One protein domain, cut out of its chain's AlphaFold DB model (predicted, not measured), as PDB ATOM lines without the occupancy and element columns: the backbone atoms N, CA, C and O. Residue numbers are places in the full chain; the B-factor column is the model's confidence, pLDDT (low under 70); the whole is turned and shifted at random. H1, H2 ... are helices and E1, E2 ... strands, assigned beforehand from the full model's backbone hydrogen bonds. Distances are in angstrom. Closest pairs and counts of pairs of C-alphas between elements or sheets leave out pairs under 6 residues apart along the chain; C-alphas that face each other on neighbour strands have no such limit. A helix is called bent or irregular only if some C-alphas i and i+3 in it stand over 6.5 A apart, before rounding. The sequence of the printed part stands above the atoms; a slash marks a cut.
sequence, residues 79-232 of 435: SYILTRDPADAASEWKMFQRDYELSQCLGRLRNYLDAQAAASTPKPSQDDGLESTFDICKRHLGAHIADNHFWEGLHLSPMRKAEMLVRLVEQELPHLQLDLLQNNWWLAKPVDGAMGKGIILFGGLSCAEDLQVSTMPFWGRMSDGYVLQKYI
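AT A GLANCE: This is residues 79 to 232 of the 435 residues of the protein "TTLL3A protein" of Symbiodinium necroappetens (UniProt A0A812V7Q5). A small four-stranded sheet stands at one end of an elongated model, with the helix H4 and the first half of the long helix H1 over one of its faces. H1 then runs on beyond the sheet as the long axis between two lobes, and there H2 packs on its residues 98 to 109 and H3 on its residues 106 to 113. The printed part has 154 residues, with four named helices and four named strands in the order E1 H1 H2 H3 E2 E3 H4 E4; the sheet's order is E1 - E4 - E2 - E3, all antiparallel. The class is mixed, helices and strands; the whole is only just loose, close to compact, with a radius of gyration of the C-alphas of 18.1 A and spans of 55 by 35 by 25 A.

IN THESE COORDINATES: Start at C-alpha 79, at (28.814, 8.911, 27.009), where E1, residues 79 to 82, begins. The other strands are E2, residues 186 to 190, 13.5 A long, E3, residues 200 to 202, and E4, residues 226 to 230, which ends at C-alpha 230, at (33.348, 13.330, 27.693). Find C-alpha 86 at (24.459, 1.097, 11.114); from there H1, residues 86 to 118, runs 46.6 A. H2 is residues 130 to 147, 22.4 A, H3 residues 158 to 172, 20.9 A, and H4 residues 205 to 212. H2 is irregular, with C-alphas 140 and 143 8.2 A apart, and has a kink of 90 degrees near residue 141.

HOW THE PARTS SIT: Look first at the sheet, only just strongly twisted, its C-alphas up to 4.1 A off the best plane. Between E1 and E4, N 80 and O 228 are 2.7 A apart; between E4 and E2, N 187 and O 229 are 2.8 A apart; in the hairpin E2 and E3, N 188 and O 200 are 2.8 A apart, each pair within hydrogen-bond range. H1 and H4 lie on the same face, in two layers, helices on one face of a sheet, at heights over the sheet of 9.6 A and 9.2 A. E3, H4 and E4 form a split strand-helix-strand unit, two strands running the same way with a helix between them in the chain and E2 between them in the sheet; its crossover is right-handed. H1 touches H2 with residues 98 to 109 alone, the closest C-alphas being those of Cys 105 and Thr 133, 5.3 A, only just about perpendicular at 70.4 degrees. H1 touches H3 with residues 106 to 113 alone, closest at the C-alphas of Leu 109 and Ala 162, 5.8 A, opposite ways at a steep tilt of 56 degrees. H2 and H3 are not on the sheet. In H1 and H3 every O i to N i+4 pair is within hydrogen-bond range; in H2 12 of 14 are, in H4 3 of 4.

THE WHOLE: The two C-alphas farthest apart, those of Thr 121 and Ser 223, are 55.5 A apart. The printed part has no cut. The links H1 to H2, H3 to E2 and H4 to E4 are long. The mean pLDDT of the printed part is 79.1, and 41 residues are under 70, among them residues 120 to 128, 147 to 154 and 208 to 224.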
ATOM      1  N   SER A  79      28.265  10.001  27.814       89.44
ATOM      2  CA  SER A  79      28.814   8.911  27.009       89.44
ATOM      3  C   SER A  79      27.840   8.479  25.916       89.44
ATOM      4  O   SER A  79      26.667   8.295  26.220       89.44
ATOM      5  N   TYR A  80      28.336   8.236  24.703       87.12
ATOM      6  CA  TYR A  80      27.645   7.761  23.495       87.12
ATOM      7  C   TYR A  80      28.228   6.443  23.011       87.12
ATOM      8  O   TYR A  80      29.389   6.144  23.284       87.12
ATOM      9  N   ILE A  81      27.436   5.639  22.314       81.94
ATOM     10  CA  ILE A  81      27.843   4.303  21.889       81.94
ATOM     11  C   ILE A  81      27.731   4.174  20.387       81.94
ATOM     12  O   ILE A  81      26.654   4.252  19.816       81.94
ATOM     13  N   LEU A  82      28.859   3.887  19.753       79.81
ATOM     14  CA  LEU A  82      28.900   3.549  18.342       79.81
ATOM     15  C   LEU A  82      28.996   2.030  18.230       79.81
ATOM     16  O   LEU A  82      30.049   1.450  18.505       79.81
ATOM     17  N   THR A  83      27.873   1.389  17.903       72.88
ATOM     18  CA  THR A  83      27.791  -0.060  17.669       72.88
ATOM     19  C   THR A  83      28.183  -0.394  16.224       72.88
ATOM     20  O   THR A  83      28.475   0.490  15.420       72.88
ATOM     21  N   ARG A  84      28.198  -1.687  15.874       68.88
ATOM     22  CA  ARG A  84      28.325  -2.124  14.472       68.88
ATOM     23  C   ARG A  84      27.023  -2.033  13.680       68.88
ATOM     24  O   ARG A  84      27.079  -2.112  12.458       68.88
ATOM     25  N   ASP A  85      25.878  -1.935  14.355       71.00
ATOM     26  CA  ASP A  85      24.599  -1.789  13.672       71.00
ATOM     27  C   ASP A  85      24.522  -0.370  13.081       71.00
ATOM     28  O   ASP A  85      24.570   0.604  13.840       71.00
ATOM     29  N   PRO A  86      24.428  -0.218  11.745       69.94
ATOM     30  CA  PRO A  86      24.459   1.097  11.114       69.94
ATOM     31  C   PRO A  86      23.317   2.018  11.555       69.94
ATOM     32  O   PRO A  86      23.509   3.233  11.616       69.94
ATOM     33  N   ALA A  87      22.137   1.472  11.865       69.75
ATOM     34  CA  ALA A  87      20.981   2.269  12.265       69.75
ATOM     35  C   ALA A  87      21.156   2.816  13.688       69.75
ATOM     36  O   ALA A  87      20.943   4.012  13.925       69.75
ATOM     37  N   ASP A  88      21.612   1.971  14.616       68.88
ATOM     38  CA  ASP A  88      21.922   2.387  15.987       68.88
ATOM     39  C   ASP A  88      23.092   3.372  16.021       68.88
ATOM     40  O   ASP A  88      23.000   4.420  16.668       68.88
ATOM     41  N   ALA A  89      24.164   3.085  15.277       74.12
ATOM     42  CA  ALA A  89      25.333   3.950  15.189       74.12
ATOM     43  C   ALA A  89      24.987   5.330  14.609       74.12
ATOM     44  O   ALA A  89      25.454   6.343  15.126       74.12
ATOM     45  N   ALA A  90      24.135   5.401  13.581       77.50
ATOM     46  CA  ALA A  90      23.702   6.673  13.003       77.50
ATOM     47  C   ALA A  90      22.851   7.501  13.981       77.50
ATOM     48  O   ALA A  90      22.979   8.728  14.031       77.50
ATOM     49  N   SER A  91      21.983   6.852  14.761       79.50
ATOM     50  CA  SER A  91      21.162   7.532  15.768       79.50
ATOM     51  C   SER A  91      22.015   8.073  16.918       79.50
ATOM     52  O   SER A  91      21.903   9.251  17.261       79.50
ATOM     53  N   GLU A  92      22.885   7.239  17.490       82.31
ATOM     54  CA  GLU A  92      23.801   7.633  18.570       82.31
ATOM     55  C   GLU A  92      24.757   8.735  18.118       82.31
ATOM     56  O   GLU A  92      24.993   9.690  18.856       82.31
ATOM     57  N   TRP A  93      25.239   8.659  16.880       85.38
ATOM     58  CA  TRP A  93      26.078   9.696  16.301       85.38
ATOM     59  C   TRP A  93      25.374  11.045  16.197       85.38
ATOM     60  O   TRP A  93      25.932  12.050  16.620       85.38
ATOM     61  N   LYS A  94      24.128  11.088  15.714       86.56
ATOM     62  CA  LYS A  94      23.357  12.342  15.667       86.56
ATOM     63  C   LYS A  94      23.160  12.945  17.056       86.56
ATOM     64  O   LYS A  94      23.184  14.164  17.205       86.56
ATOM     65  N   MET A  95      22.947  12.110  18.074       87.62
ATOM     66  CA  MET A  95      22.848  12.583  19.457       87.62
ATOM     67  C   MET A  95      24.189  13.134  19.954       87.62
ATOM     68  O   MET A  95      24.213  14.209  20.549       87.62
ATOM     69  N   PHE A  96      25.283  12.431  19.661       90.31
ATOM     70  CA  PHE A  96      26.636  12.869  19.978       90.31
ATOM     71  C   PHE A  96      26.994  14.195  19.292       90.31
ATOM     72  O   PHE A  96      27.468  15.096  19.967       90.31
ATOM     73  N   GLN A  97      26.717  14.358  17.993       90.62
ATOM     74  CA  GLN A  97      26.973  15.600  17.250       90.62
ATOM     75  C   GLN A  97      26.270  16.798  17.896       90.62
ATOM     76  O   GLN A  97      26.890  17.832  18.121       90.62
ATOM     77  N   ARG A  98      24.994  16.636  18.268       91.62
ATOM     78  CA  ARG A  98      24.225  17.692  18.946       91.62
ATOM     79  C   ARG A  98      24.818  18.064  20.304       91.62
ATOM     80  O   ARG A  98      24.910  19.245  20.617       91.62
ATOM     81  N   ASP A  99      25.206  17.076  21.112       93.00
ATOM     82  CA  ASP A  99      25.864  17.337  22.401       93.00
ATOM     83  C   ASP A  99      27.244  17.965  22.201       93.00
ATOM     84  O   ASP A  99      27.598  18.906  22.900       93.00
ATOM     85  N   TYR A 100      28.004  17.515  21.208       93.69
ATOM     86  CA  TYR A 100      29.302  18.082  20.876       93.69
ATOM     87  C   TYR A 100      29.192  19.567  20.502       93.69
ATOM     88  O   TYR A 100      29.930  20.382  21.059       93.69
ATOM     89  N   GLU A 101      28.266  19.924  19.606       93.50
ATOM     90  CA  GLU A 101      28.007  21.308  19.179       93.50
ATOM     91  C   GLU A 101      27.562  22.188  20.352       93.50
ATOM     92  O   GLU A 101      28.118  23.268  20.574       93.50
ATOM     93  N   LEU A 102      26.601  21.709  21.150       94.25
ATOM     94  CA  LEU A 102      26.141  22.419  22.341       94.25
ATOM     95  C   LEU A 102      27.273  22.584  23.364       94.25
ATOM     96  O   LEU A 102      27.465  23.672  23.903       94.25
ATOM     97  N   SER A 103      28.052  21.530  23.603       94.88
ATOM     98  CA  SER A 103      29.182  21.535  24.533       94.88
ATOM     99  C   SER A 103      30.258  22.530  24.108       94.88
ATOM    100  O   SER A 103      30.786  23.260  24.946       94.88
ATOM    101  N   GLN A 104      30.546  22.608  22.808       94.12
ATOM    102  CA  GLN A 104      31.471  23.587  22.246       94.12
ATOM    103  C   GLN A 104      30.975  25.017  22.482       94.12
ATOM    104  O   GLN A 104      31.749  25.880  22.898       94.12
ATOM    105  N   CYS A 105      29.682  25.264  22.261       94.38
ATOM    106  CA  CYS A 105      29.081  26.578  22.464       94.38
ATOM    107  C   CYS A 105      29.095  26.994  23.939       94.38
ATOM    108  O   CYS A 105      29.529  28.097  24.269       94.38
ATOM    109  N   LEU A 106      28.684  26.105  24.843       94.88
ATOM    110  CA  LEU A 106      28.691  26.366  26.283       94.88
ATOM    111  C   LEU A 106      30.112  26.564  26.824       94.88
ATOM    112  O   LEU A 106      30.346  27.496  27.595       94.88
ATOM    113  N   GLY A 107      31.068  25.748  26.376       93.81
ATOM    114  CA  GLY A 107      32.487  25.905  26.697       93.81
ATOM    115  C   GLY A 107      33.034  27.260  26.262       93.81
ATOM    116  O   GLY A 107      33.667  27.970  27.044       93.81
ATOM    117  N   ARG A 108      32.705  27.682  25.037       93.25
ATOM    118  CA  ARG A 108      33.073  29.000  24.513       93.25
ATOM    119  C   ARG A 108      32.501  30.143  25.351       93.25
ATOM    120  O   ARG A 108      33.228  31.089  25.646       93.25
ATOM    121  N   LEU A 109      31.228  30.063  25.739       93.31
ATOM    122  CA  LEU A 109      30.595  31.081  26.582       93.31
ATOM    123  C   LEU A 109      31.238  31.143  27.967       93.31
ATOM    124  O   LEU A 109      31.476  32.238  28.473       93.31
ATOM    125  N   ARG A 110      31.579  29.992  28.557       92.69
ATOM    126  CA  ARG A 110      32.291  29.952  29.838       92.69
ATOM    127  C   ARG A 110      33.675  30.586  29.735       92.69
ATOM    128  O   ARG A 110      33.981  31.475  30.520       92.69
ATOM    129  N   ASN A 111      34.457  30.217  28.723       91.31
ATOM    130  CA  ASN A 111      35.780  30.801  28.488       91.31
ATOM    131  C   ASN A 111      35.704  32.315  28.234       91.31
ATOM    132  O   ASN A 111      36.568  33.062  28.686       91.31
ATOM    133  N   TYR A 112      34.665  32.779  27.533       91.19
ATOM    134  CA  TYR A 112      34.415  34.204  27.333       91.19
ATOM    135  C   TYR A 112      34.166  34.929  28.663       91.19
ATOM    136  O   TYR A 112      34.788  35.960  28.907       91.19
ATOM    137  N   LEU A 113      33.316  34.387  29.540       91.25
ATOM    138  CA  LEU A 113      33.070  34.966  30.866       91.25
ATOM    139  C   LEU A 113      34.330  34.970  31.738       91.25
ATOM    140  O   LEU A 113      34.637  35.994  32.346       91.25
ATOM    141  N   ASP A 114      35.079  33.868  31.755       89.44
ATOM    142  CA  ASP A 114      36.330  33.756  32.511       89.44
ATOM    143  C   ASP A 114      37.359  34.801  32.027       89.44
ATOM    144  O   ASP A 114      38.006  35.470  32.835       89.44
ATOM    145  N   ALA A 115      37.464  35.015  30.710       88.31
ATOM    146  CA  ALA A 115      38.338  36.033  30.127       88.31
ATOM    147  C   ALA A 115      37.897  37.466  30.470       88.31
ATOM    148  O   ALA A 115      38.746  38.317  30.742       88.31
ATOM    149  N   GLN A 116      36.587  37.742  30.485       86.44
ATOM    150  CA  GLN A 116      36.052  39.045  30.900       86.44
ATOM    151  C   GLN A 116      36.302  39.310  32.389       86.44
ATOM    152  O   GLN A 116      36.649  40.430  32.753       86.44
ATOM    153  N   ALA A 117      36.186  38.288  33.243       87.44
ATOM    154  CA  ALA A 117      36.463  38.401  34.674       87.44
ATOM    155  C   ALA A 117      37.954  38.630  34.983       87.44
ATOM    156  O   ALA A 117      38.284  39.308  35.954       87.44
ATOM    157  N   ALA A 118      38.858  38.086  34.162       85.44
ATOM    158  CA  ALA A 118      40.303  38.249  34.324       85.44
ATOM    159  C   ALA A 118      40.845  39.600  33.806       85.44
ATOM    160  O   ALA A 118      41.962  39.989  34.150       85.44
ATOM    161  N   ALA A 119      40.093  40.317  32.966       81.62
ATOM    162  CA  ALA A 119      40.542  41.565  32.356       81.62
ATOM    163  C   ALA A 119      40.390  42.768  33.310       81.62
ATOM    164  O   ALA A 119      39.312  43.030  33.834       81.62
ATOM    165  N   SER A 120      41.454  43.567  33.478       67.25
ATOM    166  CA  SER A 120      41.445  44.798  34.298       67.25
ATOM    167  C   SER A 120      40.480  45.873  33.770       67.25
ATOM    168  O   SER A 120      40.014  46.725  34.522       67.25
ATOM    169  N   THR A 121      40.191  45.835  32.470       61.88
ATOM    170  CA  THR A 121      39.166  46.627  31.785       61.88
ATOM    171  C   THR A 121      38.436  45.713  30.796       61.88
ATOM    172  O   THR A 121      39.102  45.107  29.949       61.88
ATOM    173  N   PRO A 122      37.094  45.597  30.862       59.22
ATOM    174  CA  PRO A 122      36.327  44.791  29.916       59.22
ATOM    175  C   PRO A 122      36.552  45.320  28.501       59.22
ATOM    176  O   PRO A 122      36.192  46.457  28.187       59.22
ATOM    177  N   LYS A 123      37.185  44.523  27.636       54.88
ATOM    178  CA  LYS A 123      37.311  44.892  26.224       54.88
ATOM    179  C   LYS A 123      35.969  44.617  25.544       54.88
ATOM    180  O   LYS A 123      35.472  43.493  25.672       54.88
ATOM    181  N   PRO A 124      35.389  45.584  24.807       51.12
ATOM    182  CA  PRO A 124      34.258  45.286  23.940       51.12
ATOM    183  C   PRO A 124      34.723  44.220  22.947       51.12
ATOM    184  O   PRO A 124      35.691  44.424  22.213       51.12
ATOM    185  N   SER A 125      34.099  43.045  23.001       53.66
ATOM    186  CA  SER A 125      34.422  41.953  22.091       53.66
ATOM    187  C   SER A 125      34.111  42.402  20.667       53.66
ATOM    188  O   SER A 125      32.992  42.850  20.406       53.66
ATOM    189  N   GLN A 126      35.063  42.240  19.745       54.81
ATOM    190  CA  GLN A 126      34.675  42.022  18.355       54.81
ATOM    191  C   GLN A 126      33.719  40.823  18.350       54.81
ATOM    192  O   GLN A 126      33.882  39.892  19.140       54.81
ATOM    193  N   ASP A 127      32.645  40.906  17.568       60.12
ATOM    194  CA  ASP A 127      31.666  39.830  17.437       60.12
ATOM    195  C   ASP A 127      32.318  38.647  16.708       60.12
ATOM    196  O   ASP A 127      32.104  38.411  15.523       60.12
ATOM    197  N   ASP A 128      33.169  37.911  17.421       64.62
ATOM    198  CA  ASP A 128      33.976  36.810  16.899       64.62
ATOM    199  C   ASP A 128      33.110  35.566  16.594       64.62
ATOM    200  O   ASP A 128      33.615  34.447  16.523       64.62
ATOM    201  N   GLY A 129      31.786  35.707  16.460       76.38
ATOM    202  CA  GLY A 129      30.823  34.613  16.313       76.38
ATOM    203  C   GLY A 129      30.137  34.212  17.623       76.38
ATOM    204  O   GLY A 129      29.827  33.036  17.825       76.38
ATOM    205  N   LEU A 130      29.925  35.157  18.545       86.06
ATOM    206  CA  LEU A 130      29.136  34.897  19.757       86.06
ATOM    207  C   LEU A 130      27.642  34.787  19.437       86.06
ATOM    208  O   LEU A 130      26.969  33.944  20.024       86.06
ATOM    209  N   GLU A 131      27.127  35.553  18.473       86.44
ATOM    210  CA  GLU A 131      25.712  35.445  18.085       86.44
ATOM    211  C   GLU A 131      25.374  34.058  17.514       86.44
ATOM    212  O   GLU A 131      24.412  33.433  17.956       86.44
ATOM    213  N   SER A 132      26.237  33.475  16.670       89.38
ATOM    214  CA  SER A 132      26.041  32.091  16.207       89.38
ATOM    215  C   SER A 132      26.101  31.067  17.351       89.38
ATOM    216  O   SER A 132      25.391  30.062  17.326       89.38
ATOM    217  N   THR A 133      26.900  31.341  18.388       91.75
ATOM    218  CA  THR A 133      26.977  30.520  19.607       91.75
ATOM    219  C   THR A 133      25.649  30.559  20.370       91.75
ATOM    220  O   THR A 133      25.137  29.513  20.777       91.75
ATOM    221  N   PHE A 134      25.046  31.742  20.525       89.75
ATOM    222  CA  PHE A 134      23.727  31.886  21.145       89.75
ATOM    223  C   PHE A 134      22.623  31.222  20.322       89.75
ATOM    224  O   PHE A 134      21.773  30.549  20.905       89.75
ATOM    225  N   ASP A 135      22.655  31.333  18.994       88.44
ATOM    226  CA  ASP A 135      21.678  30.691  18.110       88.44
ATOM    227  C   ASP A 135      21.714  29.163  18.215       88.44
ATOM    228  O   ASP A 135      20.665  28.512  18.273       88.44
ATOM    229  N   ILE A 136      22.911  28.573  18.278       90.56
ATOM    230  CA  ILE A 136      23.079  27.131  18.489       90.56
ATOM    231  C   ILE A 136      22.522  26.739  19.862       90.56
ATOM    232  O   ILE A 136      21.682  25.840  19.946       90.56
ATOM    233  N   CYS A 137      22.903  27.449  20.927       91.06
ATOM    234  CA  CYS A 137      22.348  27.214  22.260       91.06
ATOM    235  C   CYS A 137      20.817  27.327  22.274       91.06
ATOM    236  O   CYS A 137      20.155  26.448  22.819       91.06
ATOM    237  N   LYS A 138      20.235  28.341  21.621       87.25
ATOM    238  CA  LYS A 138      18.779  28.517  21.501       87.25
ATOM    239  C   LYS A 138      18.128  27.347  20.771       87.25
ATOM    240  O   LYS A 138      17.077  26.876  21.193       87.25
ATOM    241  N   ARG A 139      18.754  26.838  19.712       88.38
ATOM    242  CA  ARG A 139      18.251  25.683  18.959       88.38
ATOM    243  C   ARG A 139      18.207  24.411  19.806       88.38
ATOM    244  O   ARG A 139      17.247  23.654  19.700       88.38
ATOM    245  N   HIS A 140      19.222  24.169  20.635       88.75
ATOM    246  CA  HIS A 140      19.308  22.948  21.445       88.75
ATOM    247  C   HIS A 140      18.574  23.043  22.786       88.75
ATOM    248  O   HIS A 140      18.025  22.046  23.240       88.75
ATOM    249  N   LEU A 141      18.543  24.227  23.398       87.69
ATOM    250  CA  LEU A 141      17.961  24.477  24.720       87.69
ATOM    251  C   LEU A 141      16.612  25.204  24.642       87.69
ATOM    252  O   LEU A 141      16.096  25.652  25.662       87.69
ATOM    253  N   GLY A 142      16.037  25.343  23.443       80.88
ATOM    254  CA  GLY A 142      14.912  26.238  23.164       80.88
ATOM    255  C   GLY A 142      13.707  26.065  24.082       80.88
ATOM    256  O   GLY A 142      13.148  27.067  24.507       80.88
ATOM    257  N   ALA A 143      13.358  24.829  24.458       78.38
ATOM    258  CA  ALA A 143      12.285  24.573  25.421       78.38
ATOM    259  C   ALA A 143      12.575  25.222  26.788       78.38
ATOM    260  O   ALA A 143      11.746  25.950  27.316       78.38
ATOM    261  N   HIS A 144      13.792  25.047  27.311       76.94
ATOM    262  CA  HIS A 144      14.209  25.636  28.585       76.94
ATOM    263  C   HIS A 144      14.388  27.157  28.508       76.94
ATOM    264  O   HIS A 144      14.149  27.857  29.485       76.94
ATOM    265  N   ILE A 145      14.808  27.691  27.360       73.62
ATOM    266  CA  ILE A 145      14.993  29.138  27.178       73.62
ATOM    267  C   ILE A 145      13.644  29.855  27.028       73.62
ATOM    268  O   ILE A 145      13.466  30.936  27.591       73.62
ATOM    269  N   ALA A 146      12.701  29.270  26.285       70.00
ATOM    270  CA  ALA A 146      11.373  29.840  26.071       70.00
ATOM    271  C   ALA A 146      10.554  29.873  27.370       70.00
ATOM    272  O   ALA A 146       9.971  30.908  27.689       70.00
ATOM    273  N   ASP A 147      10.596  28.789  28.151       66.81
ATOM    274  CA  ASP A 147       9.875  28.678  29.426       66.81
ATOM    275  C   ASP A 147      10.370  29.685  30.482       66.81
ATOM    276  O   ASP A 147       9.631  30.025  31.403       66.81
ATOM    277  N   ASN A 148      11.592  30.214  30.338       65.12
ATOM    278  CA  ASN A 148      12.178  31.167  31.283       65.12
ATOM    279  C   ASN A 148      12.231  32.631  30.770       65.12
ATOM    280  O   ASN A 148      12.943  33.444  31.357       65.12
ATOM    281  N   HIS A 149      11.506  32.990  29.693       65.12
ATOM    282  CA  HIS A 149      11.417  34.363  29.134       65.12
ATOM    283  C   HIS A 149      12.768  35.089  28.999       65.12
ATOM    284  O   HIS A 149      12.921  36.271  29.305       65.12
ATOM    285  N   PHE A 150      13.789  34.353  28.581       64.12
ATOM    286  CA  PHE A 150      15.132  34.604  29.086       64.12
ATOM    287  C   PHE A 150      15.836  35.849  28.491       64.12
ATOM    288  O   PHE A 150      16.712  36.420  29.137       64.12
ATOM    289  N   TRP A 151      15.450  36.316  27.291       69.00
ATOM    290  CA  TRP A 151      16.002  37.550  26.678       69.00
ATOM    291  C   TRP A 151      15.244  38.096  25.453       69.00
ATOM    292  O   TRP A 151      15.707  39.049  24.824       69.00
ATOM    293  N   GLU A 152      14.095  37.532  25.071       63.50
ATOM    294  CA  GLU A 152      13.347  38.050  23.917       63.50
ATOM    295  C   GLU A 152      12.817  39.465  24.205       63.50
ATOM    296  O   GLU A 152      12.144  39.702  25.203       63.50
ATOM    297  N   GLY A 153      13.173  40.423  23.341       60.50
ATOM    298  CA  GLY A 153      12.798  41.836  23.484       60.50
ATOM    299  C   GLY A 153      13.732  42.687  24.355       60.50
ATOM    300  O   GLY A 153      13.530  43.897  24.439       60.50
ATOM    301  N   LEU A 154      14.774  42.105  24.964       64.31
ATOM    302  CA  LEU A 154      15.766  42.843  25.750       64.31
ATOM    303  C   LEU A 154      17.053  43.068  24.942       64.31
ATOM    304  O   LEU A 154      17.703  42.123  24.497       64.31
ATOM    305  N   HIS A 155      17.475  44.327  24.803       75.25
ATOM    306  CA  HIS A 155      18.784  44.680  24.245       75.25
ATOM    307  C   HIS A 155      19.896  44.414  25.277       75.25
ATOM    308  O   HIS A 155      20.412  45.332  25.912       75.25
ATOM    309  N   LEU A 156      20.232  43.139  25.488       82.06
ATOM    310  CA  LEU A 156      21.292  42.713  26.408       82.06
ATOM    311  C   LEU A 156      22.661  42.676  25.725       82.06
ATOM    312  O   LEU A 156      22.781  42.276  24.565       82.06
ATOM    313  N   SER A 157      23.710  43.013  26.481       86.12
ATOM    314  CA  SER A 157      25.092  42.812  26.043       86.12
ATOM    315  C   SER A 157      25.426  41.313  25.910       86.12
ATOM    316  O   SER A 157      24.841  40.495  26.631       86.12
ATOM    317  N   PRO A 158      26.396  40.925  25.058       86.12
ATOM    318  CA  PRO A 158      26.843  39.533  24.939       86.12
ATOM    319  C   PRO A 158      27.281  38.922  26.277       86.12
ATOM    320  O   PRO A 158      26.939  37.782  26.576       86.12
ATOM    321  N   MET A 159      27.957  39.706  27.124       87.75
ATOM    322  CA  MET A 159      28.311  39.313  28.492       87.75
ATOM    323  C   MET A 159      27.084  38.941  29.314       87.75
ATOM    324  O   MET A 159      27.052  37.861  29.899       87.75
ATOM    325  N   ARG A 160      26.040  39.774  29.303       86.94
ATOM    326  CA  ARG A 160      24.843  39.493  30.096       86.94
ATOM    327  C   ARG A 160      24.079  38.272  29.585       86.94
ATOM    328  O   ARG A 160      23.632  37.467  30.398       86.94
ATOM    329  N   LYS A 161      23.979  38.103  28.261       87.75
ATOM    330  CA  LYS A 161      23.418  36.891  27.640       87.75
ATOM    331  C   LYS A 161      24.203  35.640  28.068       87.75
ATOM    332  O   LYS A 161      23.608  34.650  28.485       87.75
ATOM    333  N   ALA A 162      25.536  35.689  28.023       90.88
ATOM    334  CA  ALA A 162      26.395  34.571  28.413       90.88
ATOM    335  C   ALA A 162      26.251  34.214  29.902       90.88
ATOM    336  O   ALA A 162      26.048  33.045  30.222       90.88
ATOM    337  N   GLU A 163      26.296  35.203  30.804       90.62
ATOM    338  CA  GLU A 163      26.122  34.997  32.251       90.62
ATOM    339  C   GLU A 163      24.807  34.300  32.568       90.62
ATOM    340  O   GLU A 163      24.764  33.332  33.325       90.62
ATOM    341  N   MET A 164      23.724  34.813  31.990       88.38
ATOM    342  CA  MET A 164      22.397  34.278  32.213       88.38
ATOM    343  C   MET A 164      22.315  32.838  31.677       88.38
ATOM    344  O   MET A 164      21.826  31.968  32.395       88.38
ATOM    345  N   LEU A 165      22.827  32.544  30.469       89.75
ATOM    346  CA  LEU A 165      22.769  31.183  29.916       89.75
ATOM    347  C   LEU A 165      23.568  30.184  30.751       89.75
ATOM    348  O   LEU A 165      23.081  29.093  31.040       89.75
ATOM    349  N   VAL A 166      24.793  30.548  31.127       91.88
ATOM    350  CA  VAL A 166      25.655  29.685  31.938       91.88
ATOM    351  C   VAL A 166      24.987  29.404  33.280       91.88
ATOM    352  O   VAL A 166      24.912  28.243  33.666       91.88
ATOM    353  N   ARG A 167      24.396  30.416  33.929       90.31
ATOM    354  CA  ARG A 167      23.642  30.231  35.180       90.31
ATOM    355  C   ARG A 167      22.440  29.302  35.022       90.31
ATOM    356  O   ARG A 167      22.254  28.437  35.869       90.31
ATOM    357  N   LEU A 168      21.654  29.446  33.948       88.50
ATOM    358  CA  LEU A 168      20.543  28.528  33.654       88.50
ATOM    359  C   LEU A 168      21.039  27.089  33.569       88.50
ATOM    360  O   LEU A 168      20.448  26.188  34.152       88.50
ATOM    361  N   VAL A 169      22.137  26.873  32.845       90.25
ATOM    362  CA  VAL A 169      22.691  25.534  32.675       90.25
ATOM    363  C   VAL A 169      23.238  24.982  33.996       90.25
ATOM    364  O   VAL A 169      22.995  23.818  34.300       90.25
ATOM    365  N   GLU A 170      23.932  25.790  34.800       88.44
ATOM    366  CA  GLU A 170      24.440  25.373  36.116       88.44
ATOM    367  C   GLU A 170      23.315  24.967  37.076       88.44
ATOM    368  O   GLU A 170      23.465  23.994  37.814       88.44
ATOM    369  N   GLN A 171      22.201  25.703  37.068       86.38
ATOM    370  CA  GLN A 171      21.103  25.516  38.020       86.38
ATOM    371  C   GLN A 171      20.118  24.432  37.577       86.38
ATOM    372  O   GLN A 171      19.764  23.560  38.368       86.38
ATOM    373  N   GLU A 172      19.712  24.454  36.309       85.69
ATOM    374  CA  GLU A 172      18.608  23.629  35.808       85.69
ATOM    375  C   GLU A 172      19.091  22.425  34.988       85.69
ATOM    376  O   GLU A 172      18.377  21.431  34.846       85.69
ATOM    377  N   LEU A 173      20.311  22.476  34.437       87.38
ATOM    378  CA  LEU A 173      20.831  21.462  33.512       87.38
ATOM    379  C   LEU A 173      22.223  20.932  33.926       87.38
ATOM    380  O   LEU A 173      23.121  20.840  33.082       87.38
ATOM    381  N   PRO A 174      22.425  20.484  35.187       84.00
ATOM    382  CA  PRO A 174      23.736  20.039  35.686       84.00
ATOM    383  C   PRO A 174      24.317  18.840  34.915       84.00
ATOM    384  O   PRO A 174      25.523  18.593  34.921       84.00
ATOM    385  N   HIS A 175      23.477  18.108  34.186       84.88
ATOM    386  CA  HIS A 175      23.876  17.020  33.294       84.88
ATOM    387  C   HIS A 175      24.672  17.467  32.062       84.88
ATOM    388  O   HIS A 175      25.335  16.644  31.424       84.88
ATOM    389  N   LEU A 176      24.656  18.763  31.741       90.12
ATOM    390  CA  LEU A 176      25.521  19.354  30.722       90.12
ATOM    391  C   LEU A 176      26.963  19.549  31.215       90.12
ATOM    392  O   LEU A 176      27.845  19.786  30.391       90.12
ATOM    393  N   GLN A 177      27.240  19.297  32.503       91.25
ATOM    394  CA  GLN A 177      28.588  19.131  33.068       91.25
ATOM    395  C   GLN A 177      29.544  20.245  32.619       91.25
ATOM    396  O   GLN A 177      30.594  19.963  32.043       91.25
ATOM    397  N   LEU A 178      29.156  21.506  32.842       90.06
ATOM    398  CA  LEU A 178      29.906  22.685  32.386       90.06
ATOM    399  C   LEU A 178      31.383  22.660  32.802       90.06
ATOM    400  O   LEU A 178      32.243  23.065  32.021       90.06
ATOM    401  N   ASP A 179      31.681  22.096  33.974       86.19
ATOM    402  CA  ASP A 179      33.043  21.906  34.492       86.19
ATOM    403  C   ASP A 179      33.951  21.093  33.558       86.19
ATOM    404  O   ASP A 179      35.178  21.177  33.637       86.19
ATOM    405  N   LEU A 180      33.362  20.301  32.661       90.75
ATOM    406  CA  LEU A 180      34.085  19.482  31.702       90.75
ATOM    407  C   LEU A 180      34.264  20.166  30.344       90.75
ATOM    408  O   LEU A 180      34.868  19.549  29.481       90.75
ATOM    409  N   LEU A 181      33.738  21.370  30.097       92.00
ATOM    410  CA  LEU A 181      33.588  21.913  28.735       92.00
ATOM    411  C   LEU A 181      34.673  22.908  28.291       92.00
ATOM    412  O   LEU A 181      34.463  23.626  27.322       92.00
ATOM    413  N   GLN A 182      35.826  22.972  28.957       87.62
ATOM    414  CA  GLN A 182      36.818  24.024  28.688       87.62
ATOM    415  C   GLN A 182      37.334  24.028  27.236       87.62
ATOM    416  O   GLN A 182      37.312  25.062  26.575       87.62
ATOM    417  N   ASN A 183      37.779  22.881  26.734       89.56
ATOM    418  CA  ASN A 183      38.308  22.697  25.380       89.56
ATOM    419  C   ASN A 183      37.474  21.688  24.571       89.56
ATOM    420  O   ASN A 183      37.802  21.384  23.428       89.56
ATOM    421  N   ASN A 184      36.399  21.162  25.166       92.06
ATOM    422  CA  ASN A 184      35.498  20.170  24.591       92.06
ATOM    423  C   ASN A 184      36.202  18.873  24.141       92.06
ATOM    424  O   ASN A 184      35.917  18.332  23.075       92.06
ATOM    425  N   TRP A 185      37.106  18.343  24.969       92.00
ATOM    426  CA  TRP A 185      37.768  17.062  24.709       92.00
ATOM    427  C   TRP A 185      36.839  15.873  24.952       92.00
ATOM    428  O   TRP A 185      36.107  15.803  25.947       92.00
ATOM    429  N   TRP A 186      36.953  14.879  24.086       92.75
ATOM    430  CA  TRP A 186      36.274  13.596  24.175       92.75
ATOM    431  C   TRP A 186      37.288  12.465  24.064       92.75
ATOM    432  O   TRP A 186      38.408  12.651  23.589       92.75
ATOM    433  N   LEU A 187      36.900  11.281  24.522       89.94
ATOM    434  CA  LEU A 187      37.667  10.059  24.333       89.94
ATOM    435  C   LEU A 187      36.806   8.989  23.673       89.94
ATOM    436  O   LEU A 187      35.649   8.805  24.037       89.94
ATOM    437  N   ALA A 188      37.387   8.244  22.743       87.69
ATOM    438  CA  ALA A 188      36.839   7.012  22.209       87.69
ATOM    439  C   ALA A 188      37.531   5.834  22.898       87.69
ATOM    440  O   ALA A 188      38.759   5.735  22.884       87.69
ATOM    441  N   LYS A 189      36.754   4.942  23.517       84.62
ATOM    442  CA  LYS A 189      37.249   3.712  24.151       84.62
ATOM    443  C   LYS A 189      36.564   2.479  23.549       84.62
ATOM    444  O   LYS A 189      35.336   2.468  23.465       84.62
ATOM    445  N   PRO A 190      37.310   1.430  23.169       79.81
ATOM    446  CA  PRO A 190      36.709   0.194  22.673       79.81
ATOM    447  C   PRO A 190      35.834  -0.488  23.733       79.81
ATOM    448  O   PRO A 190      36.163  -0.441  24.924       79.81
ATOM    449  N   VAL A 191      34.753  -1.151  23.308       73.88
ATOM    450  CA  VAL A 191      33.792  -1.849  24.202       73.88
ATOM    451  C   VAL A 191      34.446  -2.947  25.019       73.88
ATOM    452  O   VAL A 191      34.253  -3.047  26.230       73.88
ATOM    453  N   ASP A 192      35.218  -3.766  24.319       69.19
ATOM    454  CA  ASP A 192      35.908  -4.961  24.786       69.19
ATOM    455  C   ASP A 192      37.375  -4.660  25.138       69.19
ATOM    456  O   ASP A 192      38.137  -5.546  25.534       69.19
ATOM    457  N   GLY A 193      37.778  -3.390  25.031       66.38
ATOM    458  CA  GLY A 193      39.131  -2.929  25.287       66.38
ATOM    459  C   GLY A 193      39.492  -2.959  26.770       66.38
ATOM    460  O   GLY A 193      38.778  -2.426  27.624       66.38
ATOM    461  N   ALA A 194      40.673  -3.494  27.072       68.75
ATOM    462  CA  ALA A 194      41.266  -3.506  28.406       68.75
ATOM    463  C   ALA A 194      42.653  -2.845  28.408       68.75
ATOM    464  O   ALA A 194      43.285  -2.665  27.364       68.75
ATOM    465  N   MET A 195      43.156  -2.515  29.603       71.06
ATOM    466  CA  MET A 195      44.511  -1.976  29.813       71.06
ATOM    467  C   MET A 195      44.790  -0.657  29.065       71.06
ATOM    468  O   MET A 195      45.922  -0.385  28.682       71.06
ATOM    469  N   GLY A 196      43.757   0.147  28.807       72.25
ATOM    470  CA  GLY A 196      43.897   1.439  28.126       72.25
ATOM    471  C   GLY A 196      44.245   1.366  26.633       72.25
ATOM    472  O   GLY A 196      44.385   2.405  25.994       72.25
ATOM    473  N   LYS A 197      44.379   0.165  26.053       75.88
ATOM    474  CA  LYS A 197      44.725  -0.005  24.637       75.88
ATOM    475  C   LYS A 197      43.572   0.437  23.737       75.88
ATOM    476  O   LYS A 197      42.427   0.058  23.969       75.88
ATOM    477  N   GLY A 198      43.903   1.188  22.689       78.38
ATOM    478  CA  GLY A 198      42.935   1.682  21.708       78.38
ATOM    479  C   GLY A 198      42.114   2.885  22.175       78.38
ATOM    480  O   GLY A 198      41.185   3.264  21.474       78.38
ATOM    481  N   ILE A 199      42.432   3.480  23.333       84.50
ATOM    482  CA  ILE A 199      41.820   4.745  23.746       84.50
ATOM    483  C   ILE A 199      42.417   5.883  22.917       84.50
ATOM    484  O   ILE A 199      43.637   6.000  22.800       84.50
ATOM    485  N   ILE A 200      41.549   6.727  22.368       84.94
ATOM    486  CA  ILE A 200      41.912   7.890  21.555       84.94
ATOM    487  C   ILE A 200      41.214   9.102  22.160       84.94
ATOM    488  O   ILE A 200      40.008   9.038  22.371       84.94
ATOM    489  N   LEU A 201      41.932  10.191  22.443       87.31
ATOM    490  CA  LEU A 201      41.292  11.476  22.740       87.31
ATOM    491  C   LEU A 201      41.218  12.314  21.465       87.31
ATOM    492  O   LEU A 201      42.087  12.215  20.596       87.31
ATOM    493  N   PHE A 202      40.178  13.128  21.361       87.50
ATOM    494  CA  PHE A 202      39.935  14.005  20.228       87.50
ATOM    495  C   PHE A 202      39.168  15.253  20.684       87.50
ATOM    496  O   PHE A 202      38.376  15.195  21.624       87.50
ATOM    497  N   GLY A 203      39.426  16.382  20.028       86.44
ATOM    498  CA  GLY A 203      38.790  17.676  20.316       86.44
ATOM    499  C   GLY A 203      38.128  18.310  19.091       86.44
ATOM    500  O   GLY A 203      37.774  19.480  19.130       86.44
ATOM    501  N   GLY A 204      38.013  17.560  17.990       83.94
ATOM    502  CA  GLY A 204      37.405  17.995  16.733       83.94
ATOM    503  C   GLY A 204      36.410  16.956  16.229       83.94
ATOM    504  O   GLY A 204      36.690  15.757  16.293       83.94
ATOM    505  N   LEU A 205      35.266  17.409  15.710       80.88
ATOM    506  CA  LEU A 205      34.235  16.511  15.184       80.88
ATOM    507  C   LEU A 205      34.725  15.736  13.953       80.88
ATOM    508  O   LEU A 205      34.429  14.555  13.840       80.88
ATOM    509  N   SER A 206      35.557  16.348  13.105       77.88
ATOM    510  CA  SER A 206      36.191  15.681  11.957       77.88
ATOM    511  C   SER A 206      37.013  14.456  12.371       77.88
ATOM    512  O   SER A 206      36.889  13.389  11.783       77.88
ATOM    513  N   CYS A 207      37.780  14.558  13.462       71.31
ATOM    514  CA  CYS A 207      38.516  13.420  14.017       71.31
ATOM    515  C   CYS A 207      37.585  12.307  14.525       71.31
ATOM    516  O   CYS A 207      37.986  11.148  14.603       71.31
ATOM    517  N   ALA A 208      36.360  12.658  14.918       68.81
ATOM    518  CA  ALA A 208      35.353  11.697  15.336       68.81
ATOM    519  C   ALA A 208      34.609  11.085  14.135       68.81
ATOM    520  O   ALA A 208      34.204   9.929  14.207       68.81
ATOM    521  N   GLU A 209      34.452  11.808  13.025       69.50
ATOM    522  CA  GLU A 209      33.886  11.282  11.772       69.50
ATOM    523  C   GLU A 209      34.766  10.171  11.191       69.50
ATOM    524  O   GLU A 209      34.250   9.147  10.739       69.50
ATOM    525  N   ASP A 210      36.089  10.296  11.329       64.50
ATOM    526  CA  ASP A 210      37.039   9.223  11.012       64.50
ATOM    527  C   ASP A 210      36.819   7.959  11.861       64.50
ATOM    528  O   ASP A 210      37.185   6.861  11.444       64.50
ATOM    529  N   LEU A 211      36.216   8.082  13.051       62.06
ATOM    530  CA  LEU A 211      35.790   6.924  13.843       62.06
ATOM    531  C   LEU A 211      34.496   6.317  13.289       62.06
ATOM    532  O   LEU A 211      34.271   5.128  13.456       62.06
ATOM    533  N   GLN A 212      33.626   7.098  12.654       58.97
ATOM    534  CA  GLN A 212      32.363   6.603  12.110       58.97
ATOM    535  C   GLN A 212      32.548   5.819  10.807       58.97
ATOM    536  O   GLN A 212      31.855   4.829  10.555       58.97
ATOM    537  N   VAL A 213      33.470   6.283   9.969       49.81
ATOM    538  CA  VAL A 213      33.789   5.666   8.686       49.81
ATOM    539  C   VAL A 213      34.778   4.524   8.933       49.81
ATOM    540  O   VAL A 213      35.679   4.613   9.759       49.81
ATOM    541  N   SER A 214      34.634   3.415   8.213       47.62
ATOM    542  CA  SER A 214      35.479   2.211   8.299       47.62
ATOM    543  C   SER A 214      36.971   2.422   7.953       47.62
ATOM    544  O   SER A 214      37.667   1.462   7.623       47.62
ATOM    545  N   THR A 215      37.461   3.659   7.953       40.56
ATOM    546  CA  THR A 215      38.798   4.099   7.541       40.56
ATOM    547  C   THR A 215      39.846   3.964   8.641       40.56
ATOM    548  O   THR A 215      41.038   3.944   8.337       40.56
ATOM    549  N   MET A 216      39.453   3.787   9.906       45.12
ATOM    550  CA  MET A 216      40.415   3.487  10.967       45.12
ATOM    551  C   MET A 216      40.961   2.053  10.816       45.12
ATOM    552  O   MET A 216      40.193   1.094  10.954       45.12
ATOM    553  N   PRO A 217      42.287   1.842  10.653       40.62
ATOM    554  CA  PRO A 217      42.882   0.507  10.489       40.62
ATOM    555  C   PRO A 217      42.649  -0.433  11.692       40.62
ATOM    556  O   PRO A 217      42.883  -1.639  11.605       40.62
ATOM    557  N   PHE A 218      42.166   0.106  12.818       42.62
ATOM    558  CA  PHE A 218      41.795  -0.631  14.025       42.62
ATOM    559  C   PHE A 218      40.303  -0.975  14.144       42.62
ATOM    560  O   PHE A 218      39.980  -1.879  14.916       42.62
ATOM    561  N   TRP A 219      39.396  -0.343  13.386       43.97
ATOM    562  CA  TRP A 219      37.957  -0.656  13.449       43.97
ATOM    563  C   TRP A 219      37.683  -2.107  13.031       43.97
ATOM    564  O   TRP A 219      36.908  -2.816  13.669       43.97
ATOM    565  N   GLY A 220      38.431  -2.601  12.037       43.22
ATOM    566  CA  GLY A 220      38.399  -4.005  11.617       43.22
ATOM    567  C   GLY A 220      38.928  -5.005  12.658       43.22
ATOM    568  O   GLY A 220      38.715  -6.203  12.495       43.22
ATOM    569  N   ARG A 221      39.605  -4.552  13.727       44.72
ATOM    570  CA  ARG A 221      40.201  -5.423  14.762       44.72
ATOM    571  C   ARG A 221      39.399  -5.518  16.062       44.72
ATOM    572  O   ARG A 221      39.733  -6.376  16.874       44.72
ATOM    573  N   MET A 222      38.387  -4.677  16.286       51.81
ATOM    574  CA  MET A 222      37.609  -4.663  17.538       51.81
ATOM    575  C   MET A 222      36.160  -5.089  17.296       51.81
ATOM    576  O   MET A 222      35.497  -4.613  16.373       51.81
ATOM    577  N   SER A 223      35.699  -6.054  18.093       56.03
ATOM    578  CA  SER A 223      34.529  -6.902  17.809       56.03
ATOM    579  C   SER A 223      33.194  -6.161  17.885       56.03
ATOM    580  O   SER A 223      32.279  -6.501  17.140       56.03
ATOM    581  N   ASP A 224      33.098  -5.144  18.749       66.12
ATOM    582  CA  ASP A 224      31.802  -4.713  19.299       66.12
ATOM    583  C   ASP A 224      31.522  -3.189  19.220       66.12
ATOM    584  O   ASP A 224      30.436  -2.760  19.611       66.12
ATOM    585  N   GLY A 225      32.458  -2.355  18.729       75.81
ATOM    586  CA  GLY A 225      32.299  -0.886  18.615       75.81
ATOM    587  C   GLY A 225      33.076  -0.034  19.643       75.81
ATOM    588  O   GLY A 225      34.069  -0.489  20.221       75.81
ATOM    589  N   TYR A 226      32.631   1.209  19.886       81.06
ATOM    590  CA  TYR A 226      33.283   2.193  20.780       81.06
ATOM    591  C   TYR A 226      32.289   2.909  21.713       81.06
ATOM    592  O   TYR A 226      31.115   3.060  21.380       81.06
ATOM    593  N   VAL A 227      32.751   3.349  22.891       85.31
ATOM    594  CA  VAL A 227      32.100   4.413  23.680       85.31
ATOM    595  C   VAL A 227      32.826   5.719  23.387       85.31
ATOM    596  O   VAL A 227      34.036   5.794  23.607       85.31
ATOM    597  N   LEU A 228      32.099   6.747  22.971       89.56
ATOM    598  CA  LEU A 228      32.561   8.131  23.029       89.56
ATOM    599  C   LEU A 228      32.193   8.686  24.401       89.56
ATOM    600  O   LEU A 228      31.041   8.583  24.797       89.56
ATOM    601  N   GLN A 229      33.129   9.236  25.156       91.69
ATOM    602  CA  GLN A 229      32.881   9.725  26.512       91.69
ATOM    603  C   GLN A 229      33.514  11.099  26.698       91.69
ATOM    604  O   GLN A 229      34.633  11.331  26.235       91.69
ATOM    605  N   LYS A 230      32.813  12.008  27.381       93.31
ATOM    606  CA  LYS A 230      33.348  13.330  27.693       93.31
ATOM    607  C   LYS A 230      34.603  13.177  28.550       93.31
ATOM    608  O   LYS A 230      34.600  12.462  29.555       93.31
ATOM    609  N   TYR A 231      35.689  13.823  28.134       93.50
ATOM    610  CA  TYR A 231      36.940  13.797  28.881       93.50
ATOM    611  C   TYR A 231      36.865  14.740  30.085       93.50
ATOM    612  O   TYR A 231      36.322  15.841  29.985       93.50
ATOM    613  N   ILE A 232      37.437  14.310  31.212       93.31
ATOM    614  CA  ILE A 232      37.584  15.138  32.412       93.31
ATOM    615  C   ILE A 232      38.816  16.018  32.222       93.31
ATOM    616  O   ILE A 232      39.940  15.559  32.417       93.31
TER     617      ILE A 232